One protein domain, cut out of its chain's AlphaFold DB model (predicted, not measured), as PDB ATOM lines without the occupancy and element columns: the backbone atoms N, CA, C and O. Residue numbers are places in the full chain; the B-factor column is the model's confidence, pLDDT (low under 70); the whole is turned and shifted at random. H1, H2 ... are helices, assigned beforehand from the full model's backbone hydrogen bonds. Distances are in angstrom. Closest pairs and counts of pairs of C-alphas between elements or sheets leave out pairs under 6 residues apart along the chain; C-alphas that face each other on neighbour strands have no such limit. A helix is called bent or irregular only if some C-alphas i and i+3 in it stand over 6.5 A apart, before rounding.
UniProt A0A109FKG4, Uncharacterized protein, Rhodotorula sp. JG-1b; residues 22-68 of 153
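Overview. This is residues 22 to 68 of the 153 residues of an uncharacterized protein of Rhodotorula sp. JG-1b (UniProt A0A109FKG4). Two long helices, H2 and H1, meet at a corner near their adjoining ends and make a wide V, with a tight turn of two residues at its tip. From the tip both arms run out straight, and residues 22 to 36 and 51 to 68 stand free, with open space between the arms. The printed part has 47 residues with two named helices, H1 then H2 along the chain, and no named strand; the class is all helix. It is extended, with a radius of gyration of the C-alphas of 15.6 A, and flat, spanning 43 by 31 by 6 A.

Along the chain. H2, the longest helix, holds residues 44 to 68 and measures 36.0 A from first to last C-alpha. It begins with C-alpha 44 at (26.962, 16.444, 46.627) and ends with C-alpha 68 at (35.846, 30.823, 14.857). H1 holds residues 23 to 41 and measures 27.0 A, from C-alpha 23 at (14.354, -0.412, 18.304) to C-alpha 41 at (25.349, 11.822, 39.775). Neither helix is bent.

Arrangement. H2 and H1 touch only at the corner by their link, with 4 pairs of C-alphas within 8 A. H2 touches H1 with residues 46 to 50 alone, and H1 touches H2 with residues 40 to 41 alone. The closest C-alphas of the two helices are those of Leu 41 and Glu 47, 6.2 A apart. Their lines are only just about perpendicular, at 71 degrees, and their centres are 23.4 A apart. In H1 and H2 every O i to N i+4 pair is within hydrogen-bond range.

Size, cuts and confidence. The two C-alphas farthest apart are those of Pro 22 and Ala 66, at 43.7 A. The printed part has no cut, and the link from H1 to H2 is tight. The mean pLDDT of the printed part is 71.3; it is under 70 at residues 22 to 24, 40 to 41, 60 to 61 and 63 to 68.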
ATOM      1  N   PRO A  22      14.867  -5.190  18.080       59.84
ATOM      2  CA  PRO A  22      13.809  -4.212  17.828       59.84
ATOM      3  C   PRO A  22      14.189  -2.889  18.503       59.84
ATOM      4  O   PRO A  22      14.684  -2.911  19.628       59.84
ATOM      5  N   GLU A  23      13.980  -1.759  17.827       60.50
ATOM      6  CA  GLU A  23      14.354  -0.412  18.304       60.50
ATOM      7  C   GLU A  23      13.915  -0.163  19.765       60.50
ATOM      8  O   GLU A  23      14.667   0.409  20.550       60.50
ATOM      9  N   ASP A  24      12.790  -0.753  20.179       63.91
ATOM     10  CA  ASP A  24      12.276  -0.758  21.555       63.91
ATOM     11  C   ASP A  24      13.273  -1.277  22.622       63.91
ATOM     12  O   ASP A  24      13.260  -0.837  23.777       63.91
ATOM     13  N   GLU A  25      14.138  -2.237  22.277       72.69
ATOM     14  CA  GLU A  25      15.149  -2.805  23.179       72.69
ATOM     15  C   GLU A  25      16.388  -1.907  23.283       72.69
ATOM     16  O   GLU A  25      16.997  -1.814  24.355       72.69
ATOM     17  N   LEU A  26      16.733  -1.201  22.201       71.06
ATOM     18  CA  LEU A  26      17.783  -0.183  22.207       71.06
ATOM     19  C   LEU A  26      17.351   1.031  23.030       71.06
ATOM     20  O   LEU A  26      18.102   1.456  23.908       71.06
ATOM     21  N   ASP A  27      16.119   1.500  22.841       75.31
ATOM     22  CA  ASP A  27      15.542   2.593  23.625       75.31
ATOM     23  C   ASP A  27      15.475   2.232  25.110       75.31
ATOM     24  O   ASP A  27      15.909   3.001  25.966       75.31
ATOM     25  N   SER A  28      15.039   1.011  25.434       75.38
ATOM     26  CA  SER A  28      15.002   0.526  26.821       75.38
ATOM     27  C   SER A  28      16.392   0.453  27.465       75.38
ATOM     28  O   SER A  28      16.541   0.712  28.663       75.38
ATOM     29  N   ARG A  29      17.422   0.088  26.693       75.56
ATOM     30  CA  ARG A  29      18.813   0.054  27.168       75.56
ATOM     31  C   ARG A  29      19.379   1.453  27.370       75.56
ATOM     32  O   ARG A  29      20.057   1.674  28.373       75.56
ATOM     33  N   LEU A  30      19.087   2.379  26.461       74.75
ATOM     34  CA  LEU A  30      19.476   3.780  26.577       74.75
ATOM     35  C   LEU A  30      18.846   4.417  27.824       74.75
ATOM     36  O   LEU A  30      19.550   5.022  28.631       74.75
ATOM     37  N   ASP A  31      17.555   4.178  28.045       79.12
ATOM     38  CA  ASP A  31      16.825   4.641  29.227       79.12
ATOM     39  C   ASP A  31      17.413   4.096  30.538       79.12
ATOM     40  O   ASP A  31      17.498   4.803  31.545       79.12
ATOM     41  N   ALA A  32      17.827   2.825  30.543       77.88
ATOM     42  CA  ALA A  32      18.460   2.207  31.703       77.88
ATOM     43  C   ALA A  32      19.829   2.838  32.011       77.88
ATOM     44  O   ALA A  32      20.128   3.105  33.175       77.88
ATOM     45  N   LEU A  33      20.621   3.118  30.974       77.19
ATOM     46  CA  LEU A  33      21.916   3.793  31.083       77.19
ATOM     47  C   LEU A  33      21.776   5.220  31.618       77.19
ATOM     48  O   LEU A  33      22.525   5.604  32.514       77.19
ATOM     49  N   ILE A  34      20.793   5.981  31.131       77.62
ATOM     50  CA  ILE A  34      20.521   7.344  31.614       77.62
ATOM     51  C   ILE A  34      20.205   7.327  33.114       77.62
ATOM     52  O   ILE A  34      20.804   8.081  33.875       77.62
ATOM     53  N   ARG A  35      19.344   6.409  33.570       76.69
ATOM     54  CA  ARG A  35      19.004   6.288  35.001       76.69
ATOM     55  C   ARG A  35      20.192   5.870  35.866       76.69
ATOM     56  O   ARG A  35      20.292   6.306  37.010       76.69
ATOM     57  N   GLU A  36      21.075   5.018  35.353       74.69
ATOM     58  CA  GLU A  36      22.288   4.603  36.065       74.69
ATOM     59  C   GLU A  36      23.276   5.770  36.199       74.69
ATOM     60  O   GLU A  36      23.844   5.980  37.271       74.69
ATOM     61  N   VAL A  37      23.417   6.586  35.153       73.50
ATOM     62  CA  VAL A  37      24.216   7.817  35.186       73.50
ATOM     63  C   VAL A  37      23.620   8.838  36.153       73.50
ATOM     64  O   VAL A  37      24.360   9.391  36.967       73.50
ATOM     65  N   ASP A  38      22.303   9.045  36.136       74.88
ATOM     66  CA  ASP A  38      21.626   9.946  37.073       74.88
ATOM     67  C   ASP A  38      21.844   9.506  38.523       74.88
ATOM     68  O   ASP A  38      22.224  10.321  39.362       74.88
ATOM     69  N   ALA A  39      21.719   8.209  38.811       74.12
ATOM     70  CA  ALA A  39      21.974   7.658  40.140       74.12
ATOM     71  C   ALA A  39      23.440   7.817  40.587       74.12
ATOM     72  O   ALA A  39      23.712   8.033  41.766       74.12
ATOM     73  N   LEU A  40      24.402   7.740  39.661       67.19
ATOM     74  CA  LEU A  40      25.820   8.000  39.944       67.19
ATOM     75  C   LEU A  40      26.121   9.492  40.155       67.19
ATOM     76  O   LEU A  40      27.120   9.839  40.791       67.19
ATOM     77  N   LEU A  41      25.270  10.371  39.623       69.19
ATOM     78  CA  LEU A  41      25.349  11.822  39.775       69.19
ATOM     79  C   LEU A  41      24.459  12.363  40.910       69.19
ATOM     80  O   LEU A  41      24.511  13.563  41.203       69.19
ATOM     81  N   GLU A  42      23.685  11.506  41.579       76.62
ATOM     82  CA  GLU A  42      22.947  11.849  42.790       76.62
ATOM     83  C   GLU A  42      23.905  12.002  43.984       76.62
ATOM     84  O   GLU A  42      24.704  11.126  44.314       76.62
ATOM     85  N   GLY A  43      23.818  13.151  44.658       75.00
ATOM     86  CA  GLY A  43      24.651  13.499  45.810       75.00
ATOM     87  C   GLY A  43      25.567  14.699  45.563       75.00
ATOM     88  O   GLY A  43      25.721  15.186  44.446       75.00
ATOM     89  N   GLU A  44      26.182  15.196  46.637       72.69
ATOM     90  CA  GLU A  44      26.962  16.444  46.627       72.69
ATOM     91  C   GLU A  44      28.168  16.382  45.668       72.69
ATOM     92  O   GLU A  44      28.504  17.361  45.000       72.69
ATOM     93  N   GLU A  45      28.794  15.209  45.544       72.94
ATOM     94  CA  GLU A  45      29.926  14.999  44.638       72.94
ATOM     95  C   GLU A  45      29.489  14.877  43.169       72.94
ATOM     96  O   GLU A  45      30.153  15.421  42.284       72.94
ATOM     97  N   GLY A  46      28.345  14.238  42.908       75.25
ATOM     98  CA  GLY A  46      27.751  14.150  41.574       75.25
ATOM     99  C   GLY A  46      27.261  15.508  41.063       75.25
ATOM    100  O   GLY A  46      27.532  15.883  39.922       75.25
ATOM    101  N   GLU A  47      26.657  16.320  41.935       79.81
ATOM    102  CA  GLU A  47      26.279  17.701  41.617       79.81
ATOM    103  C   GLU A  47      27.501  18.588  41.343       79.81
ATOM    104  O   GLU A  47      27.481  19.410  40.425       79.81
ATOM    105  N   LYS A  48      28.597  18.396  42.085       73.81
ATOM    106  CA  LYS A  48      29.857  19.100  41.829       73.81
ATOM    107  C   LYS A  48      30.446  18.734  40.465       73.81
ATOM    108  O   LYS A  48      30.852  19.636  39.737       73.81
ATOM    109  N   ARG A  49      30.467  17.445  40.101       72.75
ATOM    110  CA  ARG A  49      30.960  16.982  38.789       72.75
ATOM    111  C   ARG A  49      30.083  17.478  37.640       72.75
ATOM    112  O   ARG A  49      30.621  17.915  36.630       72.75
ATOM    113  N   ARG A  50      28.760  17.513  37.819       75.00
ATOM    114  CA  ARG A  50      27.813  18.088  36.849       75.00
ATOM    115  C   ARG A  50      28.046  19.584  36.627       75.00
ATOM    116  O   ARG A  50      28.240  19.992  35.490       75.00
ATOM    117  N   LYS A  51      28.156  20.382  37.696       75.38
ATOM    118  CA  LYS A  51      28.478  21.821  37.588       75.38
ATOM    119  C   LYS A  51      29.841  22.076  36.940       75.38
ATOM    120  O   LYS A  51      30.001  23.036  36.197       75.38
ATOM    121  N   GLN A  52      30.830  21.224  37.215       73.56
ATOM    122  CA  GLN A  52      32.144  21.299  36.569       73.56
ATOM    123  C   GLN A  52      32.076  20.946  35.079       73.56
ATOM    124  O   GLN A  52      32.733  21.607  34.280       73.56
ATOM    125  N   GLY A  53      31.267  19.952  34.703       75.88
ATOM    126  CA  GLY A  53      30.995  19.612  33.307       75.88
ATOM    127  C   GLY A  53      30.286  20.741  32.557       75.88
ATOM    128  O   GLY A  53      30.731  21.122  31.480       75.88
ATOM    129  N   GLU A  54      29.253  21.339  33.155       79.44
ATOM    130  CA  GLU A  54      28.525  22.490  32.594       79.44
ATOM    131  C   GLU A  54      29.442  23.706  32.392       79.44
ATOM    132  O   GLU A  54      29.408  24.344  31.340       79.44
ATOM    133  N   GLN A  55      30.309  24.006  33.365       70.75
ATOM    134  CA  GLN A  55      31.289  25.085  33.228       70.75
ATOM    135  C   GLN A  55      32.334  24.770  32.150       70.75
ATOM    136  O   GLN A  55      32.657  25.637  31.344       70.75
ATOM    137  N   GLY A  56      32.829  23.529  32.093       76.75
ATOM    138  CA  GLY A  56      33.760  23.096  31.050       76.75
ATOM    139  C   GLY A  56      33.158  23.188  29.645       76.75
ATOM    140  O   GLY A  56      33.865  23.531  28.699       76.75
ATOM    141  N   LEU A  57      31.851  22.948  29.514       73.38
ATOM    142  CA  LEU A  57      31.112  23.108  28.263       73.38
ATOM    143  C   LEU A  57      31.036  24.579  27.829       73.38
ATOM    144  O   LEU A  57      31.302  24.884  26.667       73.38
ATOM    145  N   LEU A  58      30.724  25.489  28.759       72.44
ATOM    146  CA  LEU A  58      30.694  26.935  28.500       72.44
ATOM    147  C   LEU A  58      32.081  27.468  28.115       72.44
ATOM    148  O   LEU A  58      32.219  28.138  27.093       72.44
ATOM    149  N   ASP A  59      33.121  27.097  28.865       71.31
ATOM    150  CA  ASP A  59      34.503  27.505  28.587       71.31
ATOM    151  C   ASP A  59      34.969  26.992  27.209       71.31
ATOM    152  O   ASP A  59      35.675  27.680  26.463       71.31
ATOM    153  N   PHE A  60      34.550  25.780  26.833       65.62
ATOM    154  CA  PHE A  60      34.835  25.213  25.521       65.62
ATOM    155  C   PHE A  60      34.070  25.930  24.400       65.62
ATOM    156  O   PHE A  60      34.668  26.239  23.365       65.62
ATOM    157  N   GLN A  61      32.791  26.259  24.600       66.31
ATOM    158  CA  GLN A  61      31.990  27.029  23.645       66.31
ATOM    159  C   GLN A  61      32.580  28.426  23.409       66.31
ATOM    160  O   GLN A  61      32.691  28.870  22.260       66.31
ATOM    161  N   ASP A  62      33.040  29.089  24.468       70.00
ATOM    162  CA  ASP A  62      33.753  30.361  24.375       70.00
ATOM    163  C   ASP A  62      35.070  30.203  23.601       70.00
ATOM    164  O   ASP A  62      35.397  31.028  22.743       70.00
ATOM    165  N   SER A  63      35.798  29.101  23.813       68.75
ATOM    166  CA  SER A  63      37.032  28.804  23.075       68.75
ATOM    167  C   SER A  63      36.798  28.549  21.578       68.75
ATOM    168  O   SER A  63      37.581  29.014  20.745       68.75
ATOM    169  N   LEU A  64      35.705  27.866  21.214       55.88
ATOM    170  CA  LEU A  64      35.304  27.647  19.824       55.88
ATOM    171  C   LEU A  64      34.851  28.948  19.168       55.88
ATOM    172  O   LEU A  64      35.227  29.218  18.030       55.88
ATOM    173  N   THR A  65      34.109  29.783  19.894       64.25
ATOM    174  CA  THR A  65      33.675  31.102  19.419       64.25
ATOM    175  C   THR A  65      34.881  32.009  19.176       64.25
ATOM    176  O   THR A  65      34.977  32.648  18.127       64.25
ATOM    177  N   ALA A  66      35.866  31.994  20.079       61.28
ATOM    178  CA  ALA A  66      37.122  32.719  19.914       61.28
ATOM    179  C   ALA A  66      37.955  32.195  18.728       61.28
ATOM    180  O   ALA A  66      38.546  32.981  17.985       61.28
ATOM    181  N   ARG A  67      37.983  30.873  18.500       52.34
ATOM    182  CA  ARG A  67      38.719  30.250  17.386       52.34
ATOM    183  C   ARG A  67      38.009  30.455  16.034       52.34
ATOM    184  O   ARG A  67      38.676  30.686  15.030       52.34
ATOM    185  N   GLY A  68      36.676  30.481  16.019       50.88
ATOM    186  CA  GLY A  68      35.846  30.823  14.857       50.88
ATOM    187  C   GLY A  68      35.904  32.308  14.482       50.88
ATOM    188  O   GLY A  68      35.898  32.638  13.300       50.88
TER     189      GLY A  68